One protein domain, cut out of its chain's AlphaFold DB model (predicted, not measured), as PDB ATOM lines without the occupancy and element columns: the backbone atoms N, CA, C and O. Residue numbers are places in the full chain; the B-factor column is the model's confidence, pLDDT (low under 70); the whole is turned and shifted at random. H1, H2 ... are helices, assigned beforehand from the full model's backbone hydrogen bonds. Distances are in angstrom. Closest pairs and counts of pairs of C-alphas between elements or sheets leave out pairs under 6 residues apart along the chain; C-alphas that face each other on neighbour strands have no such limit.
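This is residues 121 to 234 of the 391 residues of the protein "Lig_chan-Glu_bd domain-containing protein" of Caenorhabditis nigoni (UniProt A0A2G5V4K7). Two long helices, H4 and H1, run opposite ways at a small angle and are shifted along each other in a loose rod, meeting where the first residues of H4 come to H1. H3 crosses H1 and reaches H4 with its last residues, while short H2 turns the chain from H1 to H3 at one end. The 114 printed residues are all helix in class, with four named helices in the order H1, H2, H3, H4 and no named strand. The radius of gyration of the C-alphas is 17.7 A, and the spans are 64 by 25 by 20 A.

Find C-alpha 203 at (86.799, -44.563, -38.695); from there H4, residues 203 to 233, runs 43.7 A to C-alpha 233 at (90.023, -66.236, -76.509). H1, residues 128 to 156, starts at (100.905, -71.606, -57.662) and is 42.2 A long. H2 is residues 159 to 168, and H3, residues 170 to 190, covers 29.5 A.

H4 touches H1 at a shallow tilt of 16 degrees, opposite ways, with residues 204 to 205 alone; look at the closest C-alphas, Phe 205 and Leu 148, 6.4 A apart. H4 touches H3 at a steep tilt of 43 degrees, the same way; C-alphas 213 and 188 come closest, at 5.6 A. H1 and H3 touch at a steep tilt of 51 degrees, closest at C-alphas 146 and 181, 5.5 A. H2 is close to H1 but not clearly touching, with C-alphas 162 and 154 at 6.3 A, and is apart from H4. Every O i to N i+4 pair is within hydrogen-bond range in H1, H2 and H3, and 25 of 27 in H4.

Look from C-alpha 160 to C-alpha 234, the two farthest apart, at 63.8 A. The printed part has no cut. The link H3 to H4, residues 191 to 202, is long. Low pLDDT, under 70, falls on residues 157 to 161 and 190 to 199.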
ATOM      1  N   PHE A 121      91.155 -75.374 -65.434       79.00
ATOM      2  CA  PHE A 121      91.365 -74.113 -66.150       79.00
ATOM      3  C   PHE A 121      91.151 -72.872 -65.270       79.00
ATOM      4  O   PHE A 121      91.834 -71.876 -65.472       79.00
ATOM      5  N   LEU A 122      90.286 -72.946 -64.250       84.06
ATOM      6  CA  LEU A 122      90.027 -71.840 -63.320       84.06
ATOM      7  C   LEU A 122      91.249 -71.479 -62.459       84.06
ATOM      8  O   LEU A 122      91.380 -70.350 -62.004       84.06
ATOM      9  N   PHE A 123      92.176 -72.413 -62.240       86.19
ATOM     10  CA  PHE A 123      93.376 -72.153 -61.440       86.19
ATOM     11  C   PHE A 123      94.589 -71.749 -62.280       86.19
ATOM     12  O   PHE A 123      95.587 -71.314 -61.711       86.19
ATOM     13  N   ARG A 124      94.504 -71.860 -63.613       84.75
ATOM     14  CA  ARG A 124      95.585 -71.523 -64.553       84.75
ATOM     15  C   ARG A 124      95.927 -70.029 -64.667       84.75
ATOM     16  O   ARG A 124      97.101 -69.767 -64.916       84.75
ATOM     17  N   PRO A 125      95.002 -69.060 -64.473       88.88
ATOM     18  CA  PRO A 125      95.319 -67.636 -64.614       88.88
ATOM     19  C   PRO A 125      96.453 -67.163 -63.705       88.88
ATOM     20  O   PRO A 125      97.224 -66.286 -64.077       88.88
ATOM     21  N   PHE A 126      96.592 -67.766 -62.522       89.56
ATOM     22  CA  PHE A 126      97.663 -67.449 -61.586       89.56
ATOM     23  C   PHE A 126      98.556 -68.658 -61.338       89.56
ATOM     24  O   PHE A 126      98.095 -69.786 -61.175       89.56
ATOM     25  N   SER A 127      99.862 -68.411 -61.242       91.25
ATOM     26  CA  SER A 127     100.806 -69.449 -60.842       91.25
ATOM     27  C   SER A 127     100.561 -69.877 -59.392       91.25
ATOM     28  O   SER A 127     100.058 -69.111 -58.565       91.25
ATOM     29  N   THR A 128     100.984 -71.093 -59.041       90.06
ATOM     30  CA  THR A 128     100.905 -71.606 -57.662       90.06
ATOM     31  C   THR A 128     101.563 -70.659 -56.654       90.06
ATOM     32  O   THR A 128     101.081 -70.503 -55.534       90.06
ATOM     33  N   PHE A 129     102.634 -69.977 -57.066       94.12
ATOM     34  CA  PHE A 129     103.314 -68.980 -56.246       94.12
ATOM     35  C   PHE A 129     102.434 -67.753 -55.969       94.12
ATOM     36  O   PHE A 129     102.348 -67.304 -54.828       94.12
ATOM     37  N   VAL A 130     101.726 -67.243 -56.980       92.75
ATOM     38  CA  VAL A 130     100.801 -66.110 -56.817       92.75
ATOM     39  C   VAL A 130      99.626 -66.495 -55.920       92.75
ATOM     40  O   VAL A 130      99.298 -65.743 -55.008       92.75
ATOM     41  N   TRP A 131      99.052 -67.690 -56.081       91.25
ATOM     42  CA  TRP A 131      98.010 -68.192 -55.174       91.25
ATOM     43  C   TRP A 131      98.469 -68.252 -53.713       91.25
ATOM     44  O   TRP A 131      97.719 -67.898 -52.797       91.25
ATOM     45  N   PHE A 132      99.720 -68.657 -53.485       93.56
ATOM     46  CA  PHE A 132     100.310 -68.672 -52.151       93.56
ATOM     47  C   PHE A 132     100.483 -67.255 -51.583       93.56
ATOM     48  O   PHE A 132     100.097 -66.998 -50.442       93.56
ATOM     49  N   LEU A 133     100.976 -66.308 -52.387       92.75
ATOM     50  CA  LEU A 133     101.087 -64.900 -51.989       92.75
ATOM     51  C   LEU A 133      99.722 -64.258 -51.702       92.75
ATOM     52  O   LEU A 133      99.590 -63.518 -50.724       92.75
ATOM     53  N   LEU A 134      98.695 -64.566 -52.498       90.62
ATOM     54  CA  LEU A 134      97.319 -64.127 -52.251       90.62
ATOM     55  C   LEU A 134      96.805 -64.661 -50.914       90.62
ATOM     56  O   LEU A 134      96.261 -63.905 -50.110       90.62
ATOM     57  N   SER A 135      97.055 -65.943 -50.637       89.31
ATOM     58  CA  SER A 135      96.677 -66.577 -49.371       89.31
ATOM     59  C   SER A 135      97.346 -65.891 -48.176       89.31
ATOM     60  O   SER A 135      96.675 -65.557 -47.200       89.31
ATOM     61  N   ILE A 136      98.648 -65.601 -48.267       92.88
ATOM     62  CA  ILE A 136      99.382 -64.852 -47.235       92.88
ATOM     63  C   ILE A 136      98.808 -63.442 -47.060       92.88
ATOM     64  O   ILE A 136      98.604 -62.994 -45.933       92.88
ATOM     65  N   THR A 137      98.512 -62.748 -48.157       90.69
ATOM     66  CA  THR A 137      97.971 -61.382 -48.123       90.69
ATOM     67  C   THR A 137      96.624 -61.339 -47.400       90.69
ATOM     68  O   THR A 137      96.417 -60.494 -46.529       90.69
ATOM     69  N   ILE A 138      95.735 -62.302 -47.671       88.12
ATOM     70  CA  ILE A 138      94.446 -62.435 -46.976       88.12
ATOM     71  C   ILE A 138      94.652 -62.666 -45.469       88.12
ATOM     72  O   ILE A 138      93.944 -62.070 -44.652       88.12
ATOM     73  N   LEU A 139      95.641 -63.476 -45.072       89.56
ATOM     74  CA  LEU A 139      95.967 -63.698 -43.659       89.56
ATOM     75  C   LEU A 139      96.474 -62.421 -42.970       89.56
ATOM     76  O   LEU A 139      96.032 -62.112 -41.863       89.56
ATOM     77  N   ILE A 140      97.345 -61.650 -43.627       91.12
ATOM     78  CA  ILE A 140      97.864 -60.373 -43.104       91.12
ATOM     79  C   ILE A 140      96.724 -59.364 -42.910       91.12
ATOM     80  O   ILE A 140      96.636 -58.689 -41.880       91.12
ATOM     81  N   VAL A 141      95.812 -59.282 -43.874       89.69
ATOM     82  CA  VAL A 141      94.647 -58.395 -43.806       89.69
ATOM     83  C   VAL A 141      93.696 -58.822 -42.691       89.69
ATOM     84  O   VAL A 141      93.249 -57.982 -41.910       89.69
ATOM     85  N   SER A 142      93.451 -60.126 -42.542       86.88
ATOM     86  CA  SER A 142      92.663 -60.674 -41.432       86.88
ATOM     87  C   SER A 142      93.272 -60.333 -40.067       86.88
ATOM     88  O   SER A 142      92.561 -59.878 -39.167       86.88
ATOM     89  N   ALA A 143      94.595 -60.462 -39.926       88.25
ATOM     90  CA  ALA A 143      95.311 -60.076 -38.715       88.25
ATOM     91  C   ALA A 143      95.203 -58.566 -38.438       88.25
ATOM     92  O   ALA A 143      94.993 -58.157 -37.295       88.25
ATOM     93  N   THR A 144      95.263 -57.732 -39.478       89.06
ATOM     94  CA  THR A 144      95.106 -56.275 -39.352       89.06
ATOM     95  C   THR A 144      93.700 -55.906 -38.878       89.06
ATOM     96  O   THR A 144      93.550 -55.133 -37.929       89.06
ATOM     97  N   PHE A 145      92.658 -56.518 -39.450       85.88
ATOM     98  CA  PHE A 145      91.287 -56.352 -38.964       85.88
ATOM     99  C   PHE A 145      91.137 -56.801 -37.508       85.88
ATOM    100  O   PHE A 145      90.501 -56.102 -36.718       85.88
ATOM    101  N   PHE A 146      91.762 -57.916 -37.125       85.31
ATOM    102  CA  PHE A 146      91.747 -58.389 -35.744       85.31
ATOM    103  C   PHE A 146      92.359 -57.365 -34.777       85.31
ATOM    104  O   PHE A 146      91.751 -57.055 -33.749       85.31
ATOM    105  N   VAL A 147      93.515 -56.787 -35.121       86.75
ATOM    106  CA  VAL A 147      94.169 -55.748 -34.309       86.75
ATOM    107  C   VAL A 147      93.288 -54.504 -34.202       86.75
ATOM    108  O   VAL A 147      93.063 -54.019 -33.093       86.75
ATOM    109  N   LEU A 148      92.722 -54.025 -35.313       86.00
ATOM    110  CA  LEU A 148      91.826 -52.863 -35.314       86.00
ATOM    111  C   LEU A 148      90.600 -53.085 -34.415       86.00
ATOM    112  O   LEU A 148      90.232 -52.202 -33.641       86.00
ATOM    113  N   ARG A 149      90.010 -54.286 -34.444       81.69
ATOM    114  CA  ARG A 149      88.884 -54.658 -33.569       81.69
ATOM    115  C   ARG A 149      89.296 -54.774 -32.104       81.69
ATOM    116  O   ARG A 149      88.531 -54.379 -31.226       81.69
ATOM    117  N   ALA A 150      90.485 -55.298 -31.821       80.69
ATOM    118  CA  ALA A 150      91.004 -55.387 -30.459       80.69
ATOM    119  C   ALA A 150      91.260 -53.993 -29.854       80.69
ATOM    120  O   ALA A 150      90.957 -53.770 -28.679       80.69
ATOM    121  N   VAL A 151      91.771 -53.053 -30.657       83.50
ATOM    122  CA  VAL A 151      91.994 -51.654 -30.254       83.50
ATOM    123  C   VAL A 151      90.671 -50.920 -30.037       83.50
ATOM    124  O   VAL A 151      90.498 -50.285 -29.000       83.50
ATOM    125  N   GLU A 152      89.711 -51.049 -30.958       80.88
ATOM    126  CA  GLU A 152      88.379 -50.441 -30.824       80.88
ATOM    127  C   GLU A 152      87.682 -50.899 -29.539       80.88
ATOM    128  O   GLU A 152      87.113 -50.096 -28.800       80.88
ATOM    129  N   PHE A 153      87.761 -52.193 -29.239       75.00
ATOM    130  CA  PHE A 153      87.143 -52.754 -28.050       75.00
ATOM    131  C   PHE A 153      87.793 -52.237 -26.759       75.00
ATOM    132  O   PHE A 153      87.084 -51.890 -25.817       75.00
ATOM    133  N   LYS A 154      89.127 -52.101 -26.740       77.50
ATOM    134  CA  LYS A 154      89.867 -51.468 -25.634       77.50
ATOM    135  C   LYS A 154      89.487 -49.992 -25.449       77.50
ATOM    136  O   LYS A 154      89.500 -49.510 -24.325       77.50
ATOM    137  N   SER A 155      89.202 -49.272 -26.533       76.50
ATOM    138  CA  SER A 155      88.836 -47.850 -26.480       76.50
ATOM    139  C   SER A 155      87.379 -47.616 -26.076       76.50
ATOM    140  O   SER A 155      87.062 -46.546 -25.566       76.50
ATOM    141  N   THR A 156      86.494 -48.577 -26.352       70.62
ATOM    142  CA  THR A 156      85.041 -48.443 -26.149       70.62
ATOM    143  C   THR A 156      84.597 -48.994 -24.792       70.62
ATOM    144  O   THR A 156      83.682 -48.450 -24.177       70.62
ATOM    145  N   GLU A 157      85.233 -50.062 -24.299       66.75
ATOM    146  CA  GLU A 157      85.003 -50.579 -22.947       66.75
ATOM    147  C   GLU A 157      85.991 -49.928 -21.961       66.75
ATOM    148  O   GLU A 157      87.197 -49.924 -22.192       66.75
ATOM    149  N   GLY A 158      85.497 -49.388 -20.839       67.12
ATOM    150  CA  GLY A 158      86.357 -48.846 -19.779       67.12
ATOM    151  C   GLY A 158      87.388 -49.871 -19.277       67.12
ATOM    152  O   GLY A 158      87.132 -51.078 -19.288       67.12
ATOM    153  N   LEU A 159      88.551 -49.388 -18.818       69.06
ATOM    154  CA  LEU A 159      89.731 -50.207 -18.489       69.06
ATOM    155  C   LEU A 159      89.410 -51.407 -17.576       69.06
ATOM    156  O   LEU A 159      89.912 -52.505 -17.804       69.06
ATOM    157  N   THR A 160      88.536 -51.225 -16.585       64.88
ATOM    158  CA  THR A 160      88.094 -52.265 -15.642       64.88
ATOM    159  C   THR A 160      87.286 -53.376 -16.317       64.88
ATOM    160  O   THR A 160      87.593 -54.551 -16.126       64.88
ATOM    161  N   THR A 161      86.299 -53.040 -17.151       66.62
ATOM    162  CA  THR A 161      85.452 -54.019 -17.859       66.62
ATOM    163  C   THR A 161      86.253 -54.808 -18.892       66.62
ATOM    164  O   THR A 161      86.114 -56.028 -18.989       66.62
ATOM    165  N   TYR A 162      87.164 -54.129 -19.594       70.44
ATOM    166  CA  TYR A 162      88.085 -54.753 -20.540       70.44
ATOM    167  C   TYR A 162      89.007 -55.778 -19.858       70.44
ATOM    168  O   TYR A 162      89.131 -56.911 -20.329       70.44
ATOM    169  N   VAL A 163      89.634 -55.407 -18.733       72.56
ATOM    170  CA  VAL A 163      90.550 -56.287 -17.985       72.56
ATOM    171  C   VAL A 163      89.806 -57.503 -17.427       72.56
ATOM    172  O   VAL A 163      90.267 -58.628 -17.607       72.56
ATOM    173  N   VAL A 164      88.619 -57.304 -16.844       72.88
ATOM    174  CA  VAL A 164      87.749 -58.384 -16.346       72.88
ATOM    175  C   VAL A 164      87.380 -59.348 -17.475       72.88
ATOM    176  O   VAL A 164      87.566 -60.554 -17.340       72.88
ATOM    177  N   ARG A 165      86.921 -58.844 -18.627       70.06
ATOM    178  CA  ARG A 165      86.494 -59.689 -19.752       70.06
ATOM    179  C   ARG A 165      87.655 -60.445 -20.401       70.06
ATOM    180  O   ARG A 165      87.480 -61.592 -20.808       70.06
ATOM    181  N   ARG A 166      88.838 -59.826 -20.466       74.31
ATOM    182  CA  ARG A 166      90.065 -60.439 -20.989       74.31
ATOM    183  C   ARG A 166      90.643 -61.500 -20.048       74.31
ATOM    184  O   ARG A 166      91.157 -62.493 -20.549       74.31
ATOM    185  N   LEU A 167      90.573 -61.303 -18.728       73.44
ATOM    186  CA  LEU A 167      91.144 -62.225 -17.737       73.44
ATOM    187  C   LEU A 167      90.193 -63.368 -17.354       73.44
ATOM    188  O   LEU A 167      90.638 -64.506 -17.259       73.44
ATOM    189  N   LEU A 168      88.898 -63.094 -17.165       74.19
ATOM    190  CA  LEU A 168      87.920 -64.108 -16.740       74.19
ATOM    191  C   LEU A 168      87.346 -64.918 -17.908       74.19
ATOM    192  O   LEU A 168      86.997 -66.080 -17.725       74.19
ATOM    193  N   TYR A 169      87.268 -64.339 -19.115       73.44
ATOM    194  CA  TYR A 169      86.705 -65.007 -20.299       73.44
ATOM    195  C   TYR A 169      87.525 -64.764 -21.586       73.44
ATOM    196  O   TYR A 169      86.977 -64.300 -22.598       73.44
ATOM    197  N   PRO A 170      88.828 -65.113 -21.602       70.62
ATOM    198  CA  PRO A 170      89.715 -64.864 -22.744       70.62
ATOM    199  C   PRO A 170      89.242 -65.553 -24.032       70.62
ATOM    200  O   PRO A 170      89.318 -64.969 -25.115       70.62
ATOM    201  N   SER A 171      88.697 -66.766 -23.922       70.25
ATOM    202  CA  SER A 171      88.218 -67.563 -25.058       70.25
ATOM    203  C   SER A 171      87.021 -66.925 -25.771       70.25
ATOM    204  O   SER A 171      86.972 -66.900 -26.999       70.25
ATOM    205  N   ILE A 172      86.076 -66.349 -25.021       71.56
ATOM    206  CA  ILE A 172      84.872 -65.700 -25.567       71.56
ATOM    207  C   ILE A 172      85.231 -64.365 -26.226       71.56
ATOM    208  O   ILE A 172      84.702 -64.036 -27.291       71.56
ATOM    209  N   PHE A 173      86.145 -63.604 -25.618       70.12
ATOM    210  CA  PHE A 173      86.647 -62.348 -26.174       70.12
ATOM    211  C   PHE A 173      87.374 -62.572 -27.509       70.12
ATOM    212  O   PHE A 173      87.007 -61.979 -28.526       70.12
ATOM    213  N   PHE A 174      88.342 -63.490 -27.528       70.12
ATOM    214  CA  PHE A 174      89.129 -63.799 -28.720       70.12
ATOM    215  C   PHE A 174      88.265 -64.397 -29.839       70.12
ATOM    216  O   PHE A 174      88.343 -63.945 -30.980       70.12
ATOM    217  N   SER A 175      87.356 -65.321 -29.502       74.62
ATOM    218  CA  SER A 175      86.406 -65.914 -30.454       74.62
ATOM    219  C   SER A 175      85.528 -64.860 -31.135       74.62
ATOM    220  O   SER A 175      85.375 -64.868 -32.355       74.62
ATOM    221  N   ARG A 176      85.015 -63.876 -30.385       71.88
ATOM    222  CA  ARG A 176      84.152 -62.822 -30.940       71.88
ATOM    223  C   ARG A 176      84.923 -61.817 -31.803       71.88
ATOM    224  O   ARG A 176      84.381 -61.334 -32.798       71.88
ATOM    225  N   CYS A 177      86.174 -61.506 -31.460       71.44
ATOM    226  CA  CYS A 177      87.054 -60.683 -32.298       71.44
ATOM    227  C   CYS A 177      87.425 -61.398 -33.603       71.44
ATOM    228  O   CYS A 177      87.342 -60.790 -34.672       71.44
ATOM    229  N   ILE A 178      87.756 -62.688 -33.533       74.75
ATOM    230  CA  ILE A 178      88.067 -63.510 -34.707       74.75
ATOM    231  C   ILE A 178      86.853 -63.642 -35.619       74.75
ATOM    232  O   ILE A 178      86.964 -63.349 -36.804       74.75
ATOM    233  N   GLN A 179      85.690 -64.016 -35.083       74.56
ATOM    234  CA  GLN A 179      84.474 -64.185 -35.882       74.56
ATOM    235  C   GLN A 179      84.122 -62.909 -36.647       74.56
ATOM    236  O   GLN A 179      83.883 -62.971 -37.846       74.56
ATOM    237  N   ASN A 180      84.167 -61.743 -35.997       73.19
ATOM    238  CA  ASN A 180      83.876 -60.474 -36.666       73.19
ATOM    239  C   ASN A 180      84.923 -60.111 -37.734       73.19
ATOM    240  O   ASN A 180      84.559 -59.570 -38.775       73.19
ATOM    241  N   SER A 181      86.203 -60.412 -37.492       77.19
ATOM    242  CA  SER A 181      87.289 -60.123 -38.443       77.19
ATOM    243  C   SER A 181      87.211 -61.038 -39.665       77.19
ATOM    244  O   SER A 181      87.298 -60.565 -40.793       77.19
ATOM    245  N   ILE A 182      86.958 -62.333 -39.455       75.94
ATOM    246  CA  ILE A 182      86.760 -63.314 -40.528       75.94
ATOM    247  C   ILE A 182      85.492 -62.994 -41.318       75.94
ATOM    248  O   ILE A 182      85.542 -62.970 -42.541       75.94
ATOM    249  N   SER A 183      84.367 -62.710 -40.654       74.19
ATOM    250  CA  SER A 183      83.128 -62.338 -41.348       74.19
ATOM    251  C   SER A 183      83.301 -61.079 -42.192       74.19
ATOM    252  O   SER A 183      82.732 -61.016 -43.274       74.19
ATOM    253  N   GLN A 184      84.106 -60.112 -41.739       76.00
ATOM    254  CA  GLN A 184      84.404 -58.933 -42.542       76.00
ATOM    255  C   GLN A 184      85.296 -59.265 -43.745       76.00
ATOM    256  O   GLN A 184      84.974 -58.882 -44.864       76.00
ATOM    257  N   VAL A 185      86.375 -60.027 -43.562       78.75
ATOM    258  CA  VAL A 185      87.195 -60.456 -44.706       78.75
ATOM    259  C   VAL A 185      86.332 -61.207 -45.726       78.75
ATOM    260  O   VAL A 185      86.334 -60.846 -46.895       78.75
ATOM    261  N   LEU A 186      85.498 -62.152 -45.288       74.31
ATOM    262  CA  LEU A 186      84.600 -62.901 -46.174       74.31
ATOM    263  C   LEU A 186      83.559 -62.018 -46.877       74.31
ATOM    264  O   LEU A 186      83.308 -62.220 -48.063       74.31
ATOM    265  N   LEU A 187      82.991 -61.026 -46.186       73.69
ATOM    266  CA  LEU A 187      82.089 -60.046 -46.795       73.69
ATOM    267  C   LEU A 187      82.817 -59.243 -47.878       73.69
ATOM    268  O   LEU A 187      82.306 -59.094 -48.981       73.69
ATOM    269  N   SER A 188      84.029 -58.769 -47.585       70.88
ATOM    270  CA  SER A 188      84.798 -57.943 -48.518       70.88
ATOM    271  C   SER A 188      85.390 -58.700 -49.707       70.88
ATOM    272  O   SER A 188      85.532 -58.134 -50.783       70.88
ATOM    273  N   THR A 189      85.722 -59.976 -49.522       71.81
ATOM    274  CA  THR A 189      86.428 -60.802 -50.508       71.81
ATOM    275  C   THR A 189      85.459 -61.626 -51.361       71.81
ATOM    276  O   THR A 189      85.686 -61.826 -52.548       71.81
ATOM    277  N   PHE A 190      84.349 -62.093 -50.793       69.75
ATOM    278  CA  PHE A 190      83.414 -62.976 -51.500       69.75
ATOM    279  C   PHE A 190      82.025 -62.373 -51.687       69.75
ATOM    280  O   PHE A 190      81.139 -63.058 -52.191       69.75
ATOM    281  N   ASN A 191      81.812 -61.120 -51.264       67.88
ATOM    282  CA  ASN A 191      80.496 -60.475 -51.256       67.88
ATOM    283  C   ASN A 191      79.424 -61.337 -50.550       67.88
ATOM    284  O   ASN A 191      78.242 -61.322 -50.890       67.88
ATOM    285  N   LEU A 192      79.852 -62.149 -49.576       66.81
ATOM    286  CA  LEU A 192      78.975 -63.010 -48.794       66.81
ATOM    287  C   LEU A 192      78.355 -62.168 -47.681       66.81
ATOM    288  O   LEU A 192      79.053 -61.791 -46.739       66.81
ATOM    289  N   GLU A 193      77.050 -61.891 -47.760       59.16
ATOM    290  CA  GLU A 193      76.299 -61.179 -46.715       59.16
ATOM    291  C   GLU A 193      76.208 -61.994 -45.412       59.16
ATOM    292  O   GLU A 193      75.179 -62.560 -45.037       59.16
ATOM    293  N   ILE A 194      77.304 -62.035 -44.661       63.59
ATOM    294  CA  ILE A 194      77.327 -62.583 -43.311       63.59
ATOM    295  C   ILE A 194      76.968 -61.442 -42.364       63.59
ATOM    296  O   ILE A 194      77.753 -60.527 -42.115       63.59
ATOM    297  N   ARG A 195      75.742 -61.476 -41.833       55.88
ATOM    298  CA  ARG A 195      75.214 -60.428 -40.950       55.88
ATOM    299  C   ARG A 195      76.025 -60.353 -39.648       55.88
ATOM    300  O   ARG A 195      75.791 -61.112 -38.707       55.88
ATOM    301  N   VAL A 196      76.956 -59.405 -39.579       62.25
ATOM    302  CA  VAL A 196      77.755 -59.138 -38.375       62.25
ATOM    303  C   VAL A 196      76.869 -58.488 -37.310       62.25
ATOM    304  O   VAL A 196      76.226 -57.469 -37.557       62.25
ATOM    305  N   LYS A 197      76.829 -59.075 -36.105       56.06
ATOM    306  CA  LYS A 197      75.962 -58.605 -35.005       56.06
ATOM    307  C   LYS A 197      76.380 -57.239 -34.439       56.06
ATOM    308  O   LYS A 197      75.512 -56.485 -34.022       56.06
ATOM    309  N   ASN A 198      77.678 -56.918 -34.445       66.19
ATOM    310  CA  ASN A 198      78.212 -55.645 -33.946       66.19
ATOM    311  C   ASN A 198      79.046 -54.963 -35.037       66.19
ATOM    312  O   ASN A 198      80.166 -55.400 -35.308       66.19
ATOM    313  N   LYS A 199      78.524 -53.887 -35.635       67.19
ATOM    314  CA  LYS A 199      79.272 -53.066 -36.599       67.19
ATOM    315  C   LYS A 199      80.344 -52.237 -35.884       67.19
ATOM    316  O   LYS A 199      80.137 -51.812 -34.750       67.19
ATOM    317  N   SER A 200      81.478 -52.025 -36.550       72.69
ATOM    318  CA  SER A 200      82.537 -51.132 -36.064       72.69
ATOM    319  C   SER A 200      82.083 -49.678 -36.124       72.69
ATOM    320  O   SER A 200      81.436 -49.278 -37.092       72.69
ATOM    321  N   THR A 201      82.455 -48.883 -35.130       73.75
ATOM    322  CA  THR A 201      82.261 -47.428 -35.092       73.75
ATOM    323  C   THR A 201      83.558 -46.671 -35.388       73.75
ATOM    324  O   THR A 201      83.518 -45.479 -35.681       73.75
ATOM    325  N   PHE A 202      84.711 -47.346 -35.360       81.50
ATOM    326  CA  PHE A 202      86.017 -46.727 -35.584       81.50
ATOM    327  C   PHE A 202      86.249 -46.337 -37.057       81.50
ATOM    328  O   PHE A 202      86.178 -47.182 -37.951       81.50
ATOM    329  N   PHE A 203      86.586 -45.069 -37.327       83.88
ATOM    330  CA  PHE A 203      86.799 -44.563 -38.695       83.88
ATOM    331  C   PHE A 203      87.923 -45.303 -39.438       83.88
ATOM    332  O   PHE A 203      87.756 -45.677 -40.598       83.88
ATOM    333  N   ALA A 204      89.038 -45.593 -38.758       86.25
ATOM    334  CA  ALA A 204      90.171 -46.306 -39.353       86.25
ATOM    335  C   ALA A 204      89.800 -47.718 -39.845       86.25
ATOM    336  O   ALA A 204      90.345 -48.185 -40.840       86.25
ATOM    337  N   PHE A 205      88.840 -48.383 -39.187       85.25
ATOM    338  CA  PHE A 205      88.338 -49.689 -39.617       85.25
ATOM    339  C   PHE A 205      87.586 -49.589 -40.948       85.25
ATOM    340  O   PHE A 205      87.823 -50.389 -41.851       85.25
ATOM    341  N   HIS A 206      86.710 -48.590 -41.087       84.62
ATOM    342  CA  HIS A 206      85.959 -48.358 -42.324       84.62
ATOM    343  C   HIS A 206      86.864 -47.911 -43.467       84.62
ATOM    344  O   HIS A 206      86.712 -48.405 -44.580       84.62
ATOM    345  N   LEU A 207      87.845 -47.050 -43.190       88.38
ATOM    346  CA  LEU A 207      88.830 -46.621 -44.181       88.38
ATOM    347  C   LEU A 207      89.655 -47.806 -44.703       88.38
ATOM    348  O   LEU A 207      89.757 -48.000 -45.911       88.38
ATOM    349  N   PHE A 208      90.193 -48.635 -43.804       89.25
ATOM    350  CA  PHE A 208      90.949 -49.829 -44.191       89.25
ATOM    351  C   PHE A 208      90.073 -50.843 -44.940       89.25
ATOM    352  O   PHE A 208      90.496 -51.404 -45.946       89.25
ATOM    353  N   SER A 209      88.822 -51.024 -44.504       85.81
ATOM    354  CA  SER A 209      87.838 -51.854 -45.205       85.81
ATOM    355  C   SER A 209      87.547 -51.360 -46.620       85.81
ATOM    356  O   SER A 209      87.460 -52.176 -47.532       85.81
ATOM    357  N   ALA A 210      87.382 -50.051 -46.815       86.06
ATOM    358  CA  ALA A 210      87.119 -49.469 -48.126       86.06
ATOM    359  C   ALA A 210      88.323 -49.631 -49.064       86.06
ATOM    360  O   ALA A 210      88.152 -50.026 -50.213       86.06
ATOM    361  N   ILE A 211      89.541 -49.403 -48.561       89.81
ATOM    362  CA  ILE A 211      90.778 -49.614 -49.329       89.81
ATOM    363  C   ILE A 211      90.918 -51.085 -49.730       89.81
ATOM    364  O   ILE A 211      91.210 -51.377 -50.886       89.81
ATOM    365  N   TRP A 212      90.676 -52.011 -48.798       88.88
ATOM    366  CA  TRP A 212      90.737 -53.442 -49.084       88.88
ATOM    367  C   TRP A 212      89.691 -53.875 -50.116       88.88
ATOM    368  O   TRP A 212      90.023 -54.623 -51.026       88.88
ATOM    369  N   LEU A 213      88.458 -53.369 -50.021       85.38
ATOM    370  CA  LEU A 213      87.407 -53.617 -51.011       85.38
ATOM    371  C   LEU A 213      87.816 -53.139 -52.408       85.38
ATOM    372  O   LEU A 213      87.702 -53.896 -53.367       85.38
ATOM    373  N   LEU A 214      88.320 -51.907 -52.519       86.06
ATOM    374  CA  LEU A 214      88.770 -51.357 -53.797       86.06
ATOM    375  C   LEU A 214      89.930 -52.168 -54.376       86.06
ATOM    376  O   LEU A 214      89.896 -52.515 -55.550       86.06
ATOM    377  N   ALA A 215      90.922 -52.523 -53.556       89.50
ATOM    378  CA  ALA A 215      92.035 -53.357 -53.994       89.50
ATOM    379  C   ALA A 215      91.563 -54.755 -54.430       89.50
ATOM    380  O   ALA A 215      91.980 -55.254 -55.470       89.50
ATOM    381  N   TRP A 216      90.666 -55.382 -53.667       88.06
ATOM    382  CA  TRP A 216      90.133 -56.705 -53.979       88.06
ATOM    383  C   TRP A 216      89.396 -56.738 -55.319       88.06
ATOM    384  O   TRP A 216      89.762 -57.519 -56.197       88.06
ATOM    385  N   PHE A 217      88.398 -55.871 -55.496       84.50
ATOM    386  CA  PHE A 217      87.594 -55.860 -56.716       84.50
ATOM    387  C   PHE A 217      88.380 -55.325 -57.918       84.50
ATOM    388  O   PHE A 217      88.471 -56.014 -58.927       84.50
ATOM    389  N   HIS A 218      89.008 -54.152 -57.803       85.75
ATOM    390  CA  HIS A 218      89.600 -53.489 -58.970       85.75
ATOM    391  C   HIS A 218      91.004 -53.948 -59.345       85.75
ATOM    392  O   HIS A 218      91.472 -53.651 -60.439       85.75
ATOM    393  N   VAL A 219      91.718 -54.625 -58.444       90.19
ATOM    394  CA  VAL A 219      93.063 -55.124 -58.754       90.19
ATOM    395  C   VAL A 219      93.026 -56.632 -58.915       90.19
ATOM    396  O   VAL A 219      93.379 -57.135 -59.973       90.19
ATOM    397  N   PHE A 220      92.589 -57.369 -57.893       87.62
ATOM    398  CA  PHE A 220      92.711 -58.828 -57.908       87.62
ATOM    399  C   PHE A 220      91.664 -59.510 -58.792       87.62
ATOM    400  O   PHE A 220      92.028 -60.362 -59.604       87.62
ATOM    401  N   VAL A 221      90.385 -59.146 -58.659       87.31
ATOM    402  CA  VAL A 221      89.310 -59.735 -59.477       87.31
ATOM    403  C   VAL A 221      89.426 -59.283 -60.933       87.31
ATOM    404  O   VAL A 221      89.365 -60.128 -61.828       87.31
ATOM    405  N   ASP A 222      89.667 -57.998 -61.187       87.69
ATOM    406  CA  ASP A 222      89.842 -57.481 -62.552       87.69
ATOM    407  C   ASP A 222      91.057 -58.115 -63.257       87.69
ATOM    408  O   ASP A 222      90.944 -58.556 -64.400       87.69
ATOM    409  N   LEU A 223      92.198 -58.272 -62.572       90.44
ATOM    410  CA  LEU A 223      93.361 -58.958 -63.146       90.44
ATOM    411  C   LEU A 223      93.073 -60.439 -63.423       90.44
ATOM    412  O   LEU A 223      93.382 -60.934 -64.504       90.44
ATOM    413  N   TYR A 224      92.457 -61.145 -62.471       91.00
ATOM    414  CA  TYR A 224      92.106 -62.556 -62.641       91.00
ATOM    415  C   TYR A 224      91.152 -62.763 -63.825       91.00
ATOM    416  O   TYR A 224      91.361 -63.650 -64.650       91.00
ATOM    417  N   THR A 225      90.103 -61.941 -63.916       89.62
ATOM    418  CA  THR A 225      89.103 -62.037 -64.986       89.62
ATOM    419  C   THR A 225      89.678 -61.643 -66.342       89.62
ATOM    420  O   THR A 225      89.370 -62.310 -67.330       89.62
ATOM    421  N   SER A 226      90.558 -60.638 -66.396       90.31
ATOM    422  CA  SER A 226      91.299 -60.268 -67.605       90.31
ATOM    423  C   SER A 226      92.148 -61.435 -68.118       90.31
ATOM    424  O   SER A 226      91.999 -61.835 -69.273       90.31
ATOM    425  N   GLU A 227      92.971 -62.043 -67.261       90.06
ATOM    426  CA  GLU A 227      93.813 -63.189 -67.636       90.06
ATOM    427  C   GLU A 227      92.973 -64.401 -68.067       90.06
ATOM    428  O   GLU A 227      93.224 -65.009 -69.110       90.06
ATOM    429  N   LEU A 228      91.905 -64.707 -67.323       88.25
ATOM    430  CA  LEU A 228      90.980 -65.781 -67.679       88.25
ATOM    431  C   LEU A 228      90.312 -65.525 -69.040       88.25
ATOM    432  O   LEU A 228      90.184 -66.444 -69.849       88.25
ATOM    433  N   SER A 229      89.909 -64.283 -69.319       86.75
ATOM    434  CA  SER A 229      89.316 -63.909 -70.605       86.75
ATOM    435  C   SER A 229      90.301 -64.070 -71.765       86.75
ATOM    436  O   SER A 229      89.926 -64.611 -72.805       86.75
ATOM    437  N   GLY A 230      91.576 -63.715 -71.565       86.62
ATOM    438  CA  GLY A 230      92.635 -63.935 -72.550       86.62
ATOM    439  C   GLY A 230      92.820 -65.417 -72.883       86.62
ATOM    440  O   GLY A 230      92.905 -65.783 -74.058       86.62
ATOM    441  N   MET A 231      92.780 -66.283 -71.868       82.12
ATOM    442  CA  MET A 231      92.852 -67.738 -72.048       82.12
ATOM    443  C   MET A 231      91.614 -68.324 -72.741       82.12
ATOM    444  O   MET A 231      91.723 -69.315 -73.455       82.12
ATOM    445  N   MET A 232      90.429 -67.733 -72.570       82.00
ATOM    446  CA  MET A 232      89.226 -68.187 -73.284       82.00
ATOM    447  C   MET A 232      89.239 -67.802 -74.767       82.00
ATOM    448  O   MET A 232      88.683 -68.525 -75.592       82.00
ATOM    449  N   VAL A 233      89.871 -66.677 -75.113       83.75
ATOM    450  CA  VAL A 233      90.023 -66.236 -76.509       83.75
ATOM    451  C   VAL A 233      91.050 -67.101 -77.236       83.75
ATOM    452  O   VAL A 233      90.815 -67.543 -78.362       83.75
ATOM    453  N   VAL A 234      92.184 -67.372 -76.592       77.06
ATOM    454  CA  VAL A 234      93.223 -68.235 -77.149       77.06
ATOM    455  C   VAL A 234      92.956 -69.665 -76.696       77.06
ATOM    456  O   VAL A 234      93.438 -70.089 -75.653       77.06
TER     457      VAL A 234